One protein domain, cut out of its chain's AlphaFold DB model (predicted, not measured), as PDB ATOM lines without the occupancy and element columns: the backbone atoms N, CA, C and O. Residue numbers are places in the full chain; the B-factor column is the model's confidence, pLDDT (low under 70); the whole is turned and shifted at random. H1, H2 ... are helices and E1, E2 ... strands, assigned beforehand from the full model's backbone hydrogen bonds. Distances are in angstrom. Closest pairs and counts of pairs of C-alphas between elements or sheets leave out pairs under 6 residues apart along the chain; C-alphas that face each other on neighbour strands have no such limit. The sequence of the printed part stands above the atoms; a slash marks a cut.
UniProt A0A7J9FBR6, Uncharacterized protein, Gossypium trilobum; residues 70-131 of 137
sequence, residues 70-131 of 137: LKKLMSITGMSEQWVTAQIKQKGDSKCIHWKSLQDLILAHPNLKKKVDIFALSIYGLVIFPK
ATOM      1  N   LEU A  70     481.489 449.137 888.687       90.25
ATOM      2  CA  LEU A  70     480.874 450.388 889.130       90.25
ATOM      3  C   LEU A  70     480.636 451.366 887.968       90.25
ATOM      4  O   LEU A  70     479.506 451.790 887.744       90.25
ATOM      5  N   LYS A  71     481.677 451.670 887.183       91.31
ATOM      6  CA  LYS A  71     481.588 452.600 886.046       91.31
ATOM      7  C   LYS A  71     480.623 452.103 884.967       91.31
ATOM      8  O   LYS A  71     479.887 452.899 884.384       91.31
ATOM      9  N   LYS A  72     480.604 450.792 884.700       90.12
ATOM     10  CA  LYS A  72     479.646 450.181 883.762       90.12
ATOM     11  C   LYS A  72     478.213 450.331 884.255       90.12
ATOM     12  O   LYS A  72     477.363 450.757 883.477       90.12
ATOM     13  N   LEU A  73     477.961 450.027 885.529       91.81
ATOM     14  CA  LEU A  73     476.637 450.180 886.119       91.81
ATOM     15  C   LEU A  73     476.173 451.633 886.064       91.81
ATOM     16  O   LEU A  73     475.093 451.868 885.548       91.81
ATOM     17  N   MET A  74     476.997 452.600 886.469       94.06
ATOM     18  CA  MET A  74     476.650 454.025 886.368       94.06
ATOM     19  C   MET A  74     476.294 454.439 884.936       94.06
ATOM     20  O   MET A  74     475.306 455.130 884.711       94.06
ATOM     21  N   SER A  75     477.069 453.985 883.946       92.94
ATOM     22  CA  SER A  75     476.807 454.290 882.536       92.94
ATOM     23  C   SER A  75     475.476 453.701 882.052       92.94
ATOM     24  O   SER A  75     474.687 454.397 881.408       92.94
ATOM     25  N   ILE A  76     475.188 452.445 882.405       91.12
ATOM     26  CA  ILE A  76     473.953 451.750 882.015       91.12
ATOM     27  C   ILE A  76     472.751 452.357 882.737       91.12
ATOM     28  O   ILE A  76     471.817 452.813 882.082       91.12
ATOM     29  N   THR A  77     472.795 452.419 884.067       93.06
ATOM     30  CA  THR A  77     471.666 452.850 884.896       93.06
ATOM     31  C   THR A  77     471.454 454.357 884.880       93.06
ATOM     32  O   THR A  77     470.346 454.796 885.135       93.06
ATOM     33  N   GLY A  78     472.481 455.159 884.585       93.94
ATOM     34  CA  GLY A  78     472.416 456.617 884.720       93.94
ATOM     35  C   GLY A  78     472.364 457.110 886.172       93.94
ATOM     36  O   GLY A  78     472.064 458.278 886.396       93.94
ATOM     37  N   MET A  79     472.635 456.238 887.149       95.06
ATOM     38  CA  MET A  79     472.586 456.571 888.575       95.06
ATOM     39  C   MET A  79     473.908 457.157 889.080       95.06
ATOM     40  O   MET A  79     474.977 456.918 888.509       95.06
ATOM     41  N   SER A  80     473.835 457.893 890.193       94.25
ATOM     42  CA  SER A  80     475.016 458.428 890.873       94.25
ATOM     43  C   SER A  80     475.904 457.310 891.418       94.25
ATOM     44  O   SER A  80     475.441 456.210 891.733       94.25
ATOM     45  N   GLU A  81     477.191 457.612 891.584       94.56
ATOM     46  CA  GLU A  81     478.149 456.667 892.157       94.56
ATOM     47  C   GLU A  81     477.704 456.172 893.537       94.56
ATOM     48  O   GLU A  81     477.728 454.974 893.786       94.56
ATOM     49  N   GLN A  82     477.215 457.079 894.388       94.31
ATOM     50  CA  GLN A  82     476.741 456.790 895.748       94.31
ATOM     51  C   GLN A  82     475.593 455.776 895.765       94.31
ATOM     52  O   GLN A  82     475.576 454.862 896.587       94.31
ATOM     53  N   TRP A  83     474.632 455.916 894.847       94.12
ATOM     54  CA  TRP A  83     473.541 454.954 894.743       94.12
ATOM     55  C   TRP A  83     474.073 453.596 894.285       94.12
ATOM     56  O   TRP A  83     473.741 452.569 894.874       94.12
ATOM     57  N   VAL A  84     474.935 453.577 893.261       94.12
ATOM     58  CA  VAL A  84     475.452 452.322 892.699       94.12
ATOM     59  C   VAL A  84     476.333 451.585 893.708       94.12
ATOM     60  O   VAL A  84     476.177 450.375 893.866       94.12
ATOM     61  N   THR A  85     477.215 452.274 894.433       93.31
ATOM     62  CA  THR A  85     478.053 451.649 895.468       93.31
ATOM     63  C   THR A  85     477.218 451.047 896.592       93.31
ATOM     64  O   THR A  85     477.539 449.946 897.031       93.31
ATOM     65  N   ALA A  86     476.113 451.689 896.988       93.69
ATOM     66  CA  ALA A  86     475.191 451.156 897.991       93.69
ATOM     67  C   ALA A  86     474.464 449.873 897.536       93.69
ATOM     68  O   ALA A  86     474.121 449.030 898.364       93.69
ATOM     69  N   GLN A  87     474.231 449.702 896.230       92.62
ATOM     70  CA  GLN A  87     473.589 448.497 895.688       92.62
ATOM     71  C   GLN A  87     474.566 447.346 895.421       92.62
ATOM     72  O   GLN A  87     474.154 446.181 895.370       92.62
ATOM     73  N   ILE A  88     475.850 447.650 895.217       92.25
ATOM     74  CA  ILE A  88     476.868 446.637 894.947       92.25
ATOM     75  C   ILE A  88     477.223 445.902 896.239       92.25
ATOM     76  O   ILE A  88     477.648 446.494 897.226       92.25
ATOM     77  N   LYS A  89     477.145 444.574 896.189       89.69
ATOM     78  CA  LYS A  89     477.604 443.678 897.251       89.69
ATOM     79  C   LYS A  89     478.736 442.799 896.749       89.69
ATOM     80  O   LYS A  89     478.778 442.434 895.572       89.69
ATOM     81  N   GLN A  90     479.653 442.447 897.642       86.44
ATOM     82  CA  GLN A  90     480.682 441.456 897.357       86.44
ATOM     83  C   GLN A  90     480.139 440.059 897.667       86.44
ATOM     84  O   GLN A  90     479.639 439.810 898.762       86.44
ATOM     85  N   LYS A  91     480.208 439.158 896.687       82.44
ATOM     86  CA  LYS A  91     479.775 437.763 896.799       82.44
ATOM     87  C   LYS A  91     480.864 436.869 896.210       82.44
ATOM     88  O   LYS A  91     481.048 436.822 894.987       82.44
ATOM     89  N   GLY A  92     481.619 436.224 897.101       79.38
ATOM     90  CA  GLY A  92     482.897 435.588 896.770       79.38
ATOM     91  C   GLY A  92     483.854 436.590 896.116       79.38
ATOM     92  O   GLY A  92     483.928 437.751 896.522       79.38
ATOM     93  N   ASP A  93     484.485 436.180 895.017       79.50
ATOM     94  CA  ASP A  93     485.461 437.001 894.278       79.50
ATOM     95  C   ASP A  93     484.818 438.008 893.307       79.50
ATOM     96  O   ASP A  93     485.457 438.527 892.387       79.50
ATOM     97  N   SER A  94     483.511 438.253 893.425       80.25
ATOM     98  CA  SER A  94     482.784 439.141 892.514       80.25
ATOM     99  C   SER A  94     481.956 440.194 893.223       80.25
ATOM    100  O   SER A  94     481.200 439.901 894.141       80.25
ATOM    101  N   LYS A  95     482.042 441.421 892.706       89.25
ATOM    102  CA  LYS A  95     481.051 442.467 892.943       89.25
ATOM    103  C   LYS A  95     479.795 442.143 892.136       89.25
ATOM    104  O   LYS A  95     479.913 441.753 890.976       89.25
ATOM    105  N   CYS A  96     478.629 442.281 892.747       90.31
ATOM    106  CA  CYS A  96     477.351 441.996 892.110       90.31
ATOM    107  C   CYS A  96     476.238 442.909 892.625       90.31
ATOM    108  O   CYS A  96     476.325 443.430 893.737       90.31
ATOM    109  N   ILE A  97     475.180 443.056 891.834       93.12
ATOM    110  CA  ILE A  97     473.930 443.719 892.212       93.12
ATOM    111  C   ILE A  97     472.797 442.693 892.252       93.12
ATOM    112  O   ILE A  97     472.741 441.784 891.421       93.12
ATOM    113  N   HIS A  98     471.908 442.806 893.238       92.94
ATOM    114  CA  HIS A  98     470.738 441.936 893.325       92.94
ATOM    115  C   HIS A  98     469.693 442.362 892.287       92.94
ATOM    116  O   HIS A  98     469.425 443.554 892.139       92.94
ATOM    117  N   TRP A  99     469.061 441.404 891.601       93.25
ATOM    118  CA  TRP A  99     468.040 441.682 890.580       93.25
ATOM    119  C   TRP A  99     466.933 442.602 891.093       93.25
ATOM    120  O   TRP A  99     466.558 443.543 890.409       93.25
ATOM    121  N   LYS A 100     466.467 442.378 892.327       93.62
ATOM    122  CA  LYS A 100     465.413 443.199 892.939       93.62
ATOM    123  C   LYS A 100     465.737 444.702 892.926       93.62
ATOM    124  O   LYS A 100     464.883 445.487 892.545       93.62
ATOM    125  N   SER A 101     466.989 445.087 893.190       93.44
ATOM    126  CA  SER A 101     467.430 446.487 893.100       93.44
ATOM    127  C   SER A 101     467.310 447.057 891.683       93.44
ATOM    128  O   SER A 101     466.963 448.223 891.508       93.44
ATOM    129  N   LEU A 102     467.599 446.249 890.657       94.62
ATOM    130  CA  LEU A 102     467.426 446.657 889.261       94.62
ATOM    131  C   LEU A 102     465.953 446.682 888.851       94.62
ATOM    132  O   LEU A 102     465.558 447.572 888.108       94.62
ATOM    133  N   GLN A 103     465.141 445.750 889.349       94.62
ATOM    134  CA  GLN A 103     463.701 445.715 889.110       94.62
ATOM    135  C   GLN A 103     463.017 446.966 889.671       94.62
ATOM    136  O   GLN A 103     462.289 447.640 888.940       94.62
ATOM    137  N   ASP A 104     463.299 447.313 890.927       95.38
ATOM    138  CA  ASP A 104     462.769 448.518 891.569       95.38
ATOM    139  C   ASP A 104     463.202 449.772 890.793       95.38
ATOM    140  O   ASP A 104     462.393 450.668 890.531       95.38
ATOM    141  N   LEU A 105     464.456 449.799 890.322       95.25
ATOM    142  CA  LEU A 105     464.953 450.879 889.476       95.25
ATOM    143  C   LEU A 105     464.222 450.946 888.125       95.25
ATOM    144  O   LEU A 105     463.844 452.036 887.714       95.25
ATOM    145  N   ILE A 106     463.973 449.826 887.437       94.94
ATOM    146  CA  ILE A 106     463.212 449.807 886.171       94.94
ATOM    147  C   ILE A 106     461.816 450.408 886.372       94.94
ATOM    148  O   ILE A 106     461.341 451.174 885.530       94.94
ATOM    149  N   LEU A 107     461.151 450.092 887.485       94.50
ATOM    150  CA  LEU A 107     459.824 450.631 887.778       94.50
ATOM    151  C   LEU A 107     459.883 452.148 888.012       94.50
ATOM    152  O   LEU A 107     459.110 452.883 887.392       94.50
ATOM    153  N   ALA A 108     460.849 452.618 888.804       95.19
ATOM    154  CA  ALA A 108     460.958 454.017 889.219       95.19
ATOM    155  C   ALA A 108     461.665 454.955 888.214       95.19
ATOM    156  O   ALA A 108     461.504 456.172 888.304       95.19
ATOM    157  N   HIS A 109     462.462 454.445 887.267       95.69
ATOM    158  CA  HIS A 109     463.324 455.301 886.445       95.69
ATOM    159  C   HIS A 109     462.507 456.207 885.499       95.69
ATOM    160  O   HIS A 109     461.714 455.706 884.712       95.69
ATOM    161  N   PRO A 110     462.739 457.528 885.433       93.38
ATOM    162  CA  PRO A 110     461.963 458.408 884.542       93.38
ATOM    163  C   PRO A 110     462.273 458.250 883.041       93.38
ATOM    164  O   PRO A 110     461.556 458.779 882.200       93.38
ATOM    165  N   ASN A 111     463.346 457.544 882.672       94.38
ATOM    166  CA  ASN A 111     463.845 457.474 881.302       94.38
ATOM    167  C   ASN A 111     463.600 456.073 880.738       94.38
ATOM    168  O   ASN A 111     464.244 455.110 881.153       94.38
ATOM    169  N   LEU A 112     462.702 455.973 879.758       90.75
ATOM    170  CA  LEU A 112     462.322 454.704 879.135       90.75
ATOM    171  C   LEU A 112     463.512 453.970 878.497       90.75
ATOM    172  O   LEU A 112     463.626 452.754 878.625       90.75
ATOM    173  N   LYS A 113     464.445 454.699 877.873       89.88
ATOM    174  CA  LYS A 113     465.652 454.100 877.289       89.88
ATOM    175  C   LYS A 113     466.529 453.461 878.365       89.88
ATOM    176  O   LYS A 113     467.027 452.358 878.180       89.88
ATOM    177  N   LYS A 114     466.662 454.117 879.521       92.69
ATOM    178  CA  LYS A 114     467.396 453.558 880.662       92.69
ATOM    179  C   LYS A 114     466.695 452.338 881.246       92.69
ATOM    180  O   LYS A 114     467.372 451.360 881.545       92.69
ATOM    181  N   LYS A 115     465.359 452.339 881.333       93.06
ATOM    182  CA  LYS A 115     464.593 451.140 881.725       93.06
ATOM    183  C   LYS A 115     464.929 449.948 880.832       93.06
ATOM    184  O   LYS A 115     465.215 448.870 881.344       93.06
ATOM    185  N   VAL A 116     464.944 450.166 879.518       89.31
ATOM    186  CA  VAL A 116     465.321 449.159 878.520       89.31
ATOM    187  C   VAL A 116     466.755 448.666 878.726       89.31
ATOM    188  O   VAL A 116     466.976 447.458 878.780       89.31
ATOM    189  N   ASP A 117     467.720 449.572 878.900       90.75
ATOM    190  CA  ASP A 117     469.125 449.207 879.117       90.75
ATOM    191  C   ASP A 117     469.313 448.374 880.406       90.75
ATOM    192  O   ASP A 117     470.057 447.390 880.417       90.75
ATOM    193  N   ILE A 118     468.611 448.728 881.491       93.00
ATOM    194  CA  ILE A 118     468.655 448.006 882.776       93.00
ATOM    195  C   ILE A 118     467.966 446.641 882.665       93.00
ATOM    196  O   ILE A 118     468.457 445.644 883.205       93.00
ATOM    197  N   PHE A 119     466.849 446.570 881.943       90.88
ATOM    198  CA  PHE A 119     466.171 445.309 881.668       90.88
ATOM    199  C   PHE A 119     467.071 444.371 880.855       90.88
ATOM    200  O   PHE A 119     467.280 443.223 881.249       90.88
ATOM    201  N   ALA A 120     467.699 444.878 879.791       88.94
ATOM    202  CA  ALA A 120     468.659 444.129 878.986       88.94
ATOM    203  C   ALA A 120     469.844 443.625 879.827       88.94
ATOM    204  O   ALA A 120     470.183 442.444 879.756       88.94
ATOM    205  N   LEU A 121     470.433 444.480 880.675       90.56
ATOM    206  CA  LEU A 121     471.476 444.081 881.631       90.56
ATOM    207  C   LEU A 121     471.022 442.906 882.508       90.56
ATOM    208  O   LEU A 121     471.798 441.991 882.782       90.56
ATOM    209  N   SER A 122     469.763 442.918 882.929       90.38
ATOM    210  CA  SER A 122     469.215 441.895 883.811       90.38
ATOM    211  C   SER A 122     469.008 440.561 883.107       90.38
ATOM    212  O   SER A 122     469.349 439.525 883.671       90.38
ATOM    213  N   ILE A 123     468.557 440.572 881.851       87.06
ATOM    214  CA  ILE A 123     468.510 439.365 881.013       87.06
ATOM    215  C   ILE A 123     469.920 438.802 880.802       87.06
ATOM    216  O   ILE A 123     470.145 437.608 881.015       87.06
ATOM    217  N   TYR A 124     470.891 439.657 880.463       85.00
ATOM    218  CA  TYR A 124     472.276 439.220 880.299       85.00
ATOM    219  C   TYR A 124     472.838 438.589 881.578       85.00
ATOM    220  O   TYR A 124     473.458 437.533 881.501       85.00
ATOM    221  N   GLY A 125     472.613 439.193 882.744       85.50
ATOM    222  CA  GLY A 125     473.189 438.709 883.999       85.50
ATOM    223  C   GLY A 125     472.450 437.543 884.663       85.50
ATOM    224  O   GLY A 125     473.082 436.774 885.383       85.50
ATOM    225  N   LEU A 126     471.137 437.402 884.452       85.56
ATOM    226  CA  LEU A 126     470.330 436.351 885.093       85.56
ATOM    227  C   LEU A 126     470.116 435.124 884.211       85.56
ATOM    228  O   LEU A 126     469.979 434.028 884.748       85.56
ATOM    229  N   VAL A 127     470.039 435.308 882.892       79.94
ATOM    230  CA  VAL A 127     469.650 434.245 881.955       79.94
ATOM    231  C   VAL A 127     470.829 433.813 881.095       79.94
ATOM    232  O   VAL A 127     471.082 432.620 880.974       79.94
ATOM    233  N   ILE A 128     471.562 434.767 880.513       77.38
ATOM    234  CA  ILE A 128     472.603 434.454 879.519       77.38
ATOM    235  C   ILE A 128     473.943 434.126 880.188       77.38
ATOM    236  O   ILE A 128     474.610 433.170 879.804       77.38
ATOM    237  N   PHE A 129     474.329 434.885 881.215       80.19
ATOM    238  CA  PHE A 129     475.581 434.700 881.951       80.19
ATOM    239  C   PHE A 129     475.339 434.560 883.466       80.19
ATOM    240  O   PHE A 129     475.910 435.328 884.252       80.19
ATOM    241  N   PRO A 130     474.491 433.607 883.907       79.12
ATOM    242  CA  PRO A 130     474.186 433.435 885.317       79.12
ATOM    243  C   PRO A 130     475.439 433.017 886.084       79.12
ATOM    244  O   PRO A 130     476.099 432.035 885.749       79.12
ATOM    245  N   LYS A 131     475.756 433.749 887.154       79.50
ATOM    246  CA  LYS A 131     476.848 433.385 888.070       79.50
ATOM    247  C   LYS A 131     476.350 432.967 889.449       79.50
ATOM    248  O   LYS A 131     476.917 432.079 890.076       79.50
TER     249      LYS A 131
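Overview. This is residues 70 to 131 of the 137 residues of an uncharacterized protein of Gossypium trilobum (UniProt A0A7J9FBR6). A two-strand hairpin, E1 and E2, leads into a helical hairpin, H3 and H4; H1 packs across part of H4, and H2 packs crosswise on H1. The printed part has 62 residues with four named helices and two antiparallel strands, in the order H1, H2, E1, E2, H3, H4. It is mostly helix and compact, with a radius of gyration of the C-alphas of 11.1 A and spans of 33 by 27 by 18 A.

Arrangement. E1, residues 88 to 91, and E2, residues 94 to 98, form an antiparallel hairpin; N 89 and O 96, 2.8 A apart, are within hydrogen-bond range. H3, residues 99 to 108, and H4, residues 112 to 128, form a helical hairpin at a shallow tilt of 16 degrees; their closest C-alphas, of Ile 106 and Lys 115, are 4.8 A apart. H4 touches H1, residues 70 to 77, with residues 114 to 118 alone, closest at the C-alphas of Thr 77 and Lys 114, 6.1 A. H2, residues 81 to 87, touches H1 about perpendicular at 89 degrees, closest at the C-alphas of Met 74 and Glu 81, 6.5 A. In the four helices every O i to N i+4 pair is within hydrogen-bond range.

Along the chain. H1 begins at C-alpha 70 (480.874, 450.388, 889.130). H4, 22.7 A from first to last C-alpha, ends at C-alpha 128 (472.603, 434.454, 879.519).

Size, cuts and confidence. The C-alphas farthest apart, of Gly 92 and Pro 110, are 33.3 A apart. The printed part has no cut, no link is long, and no printed residue is under 70 in pLDDT.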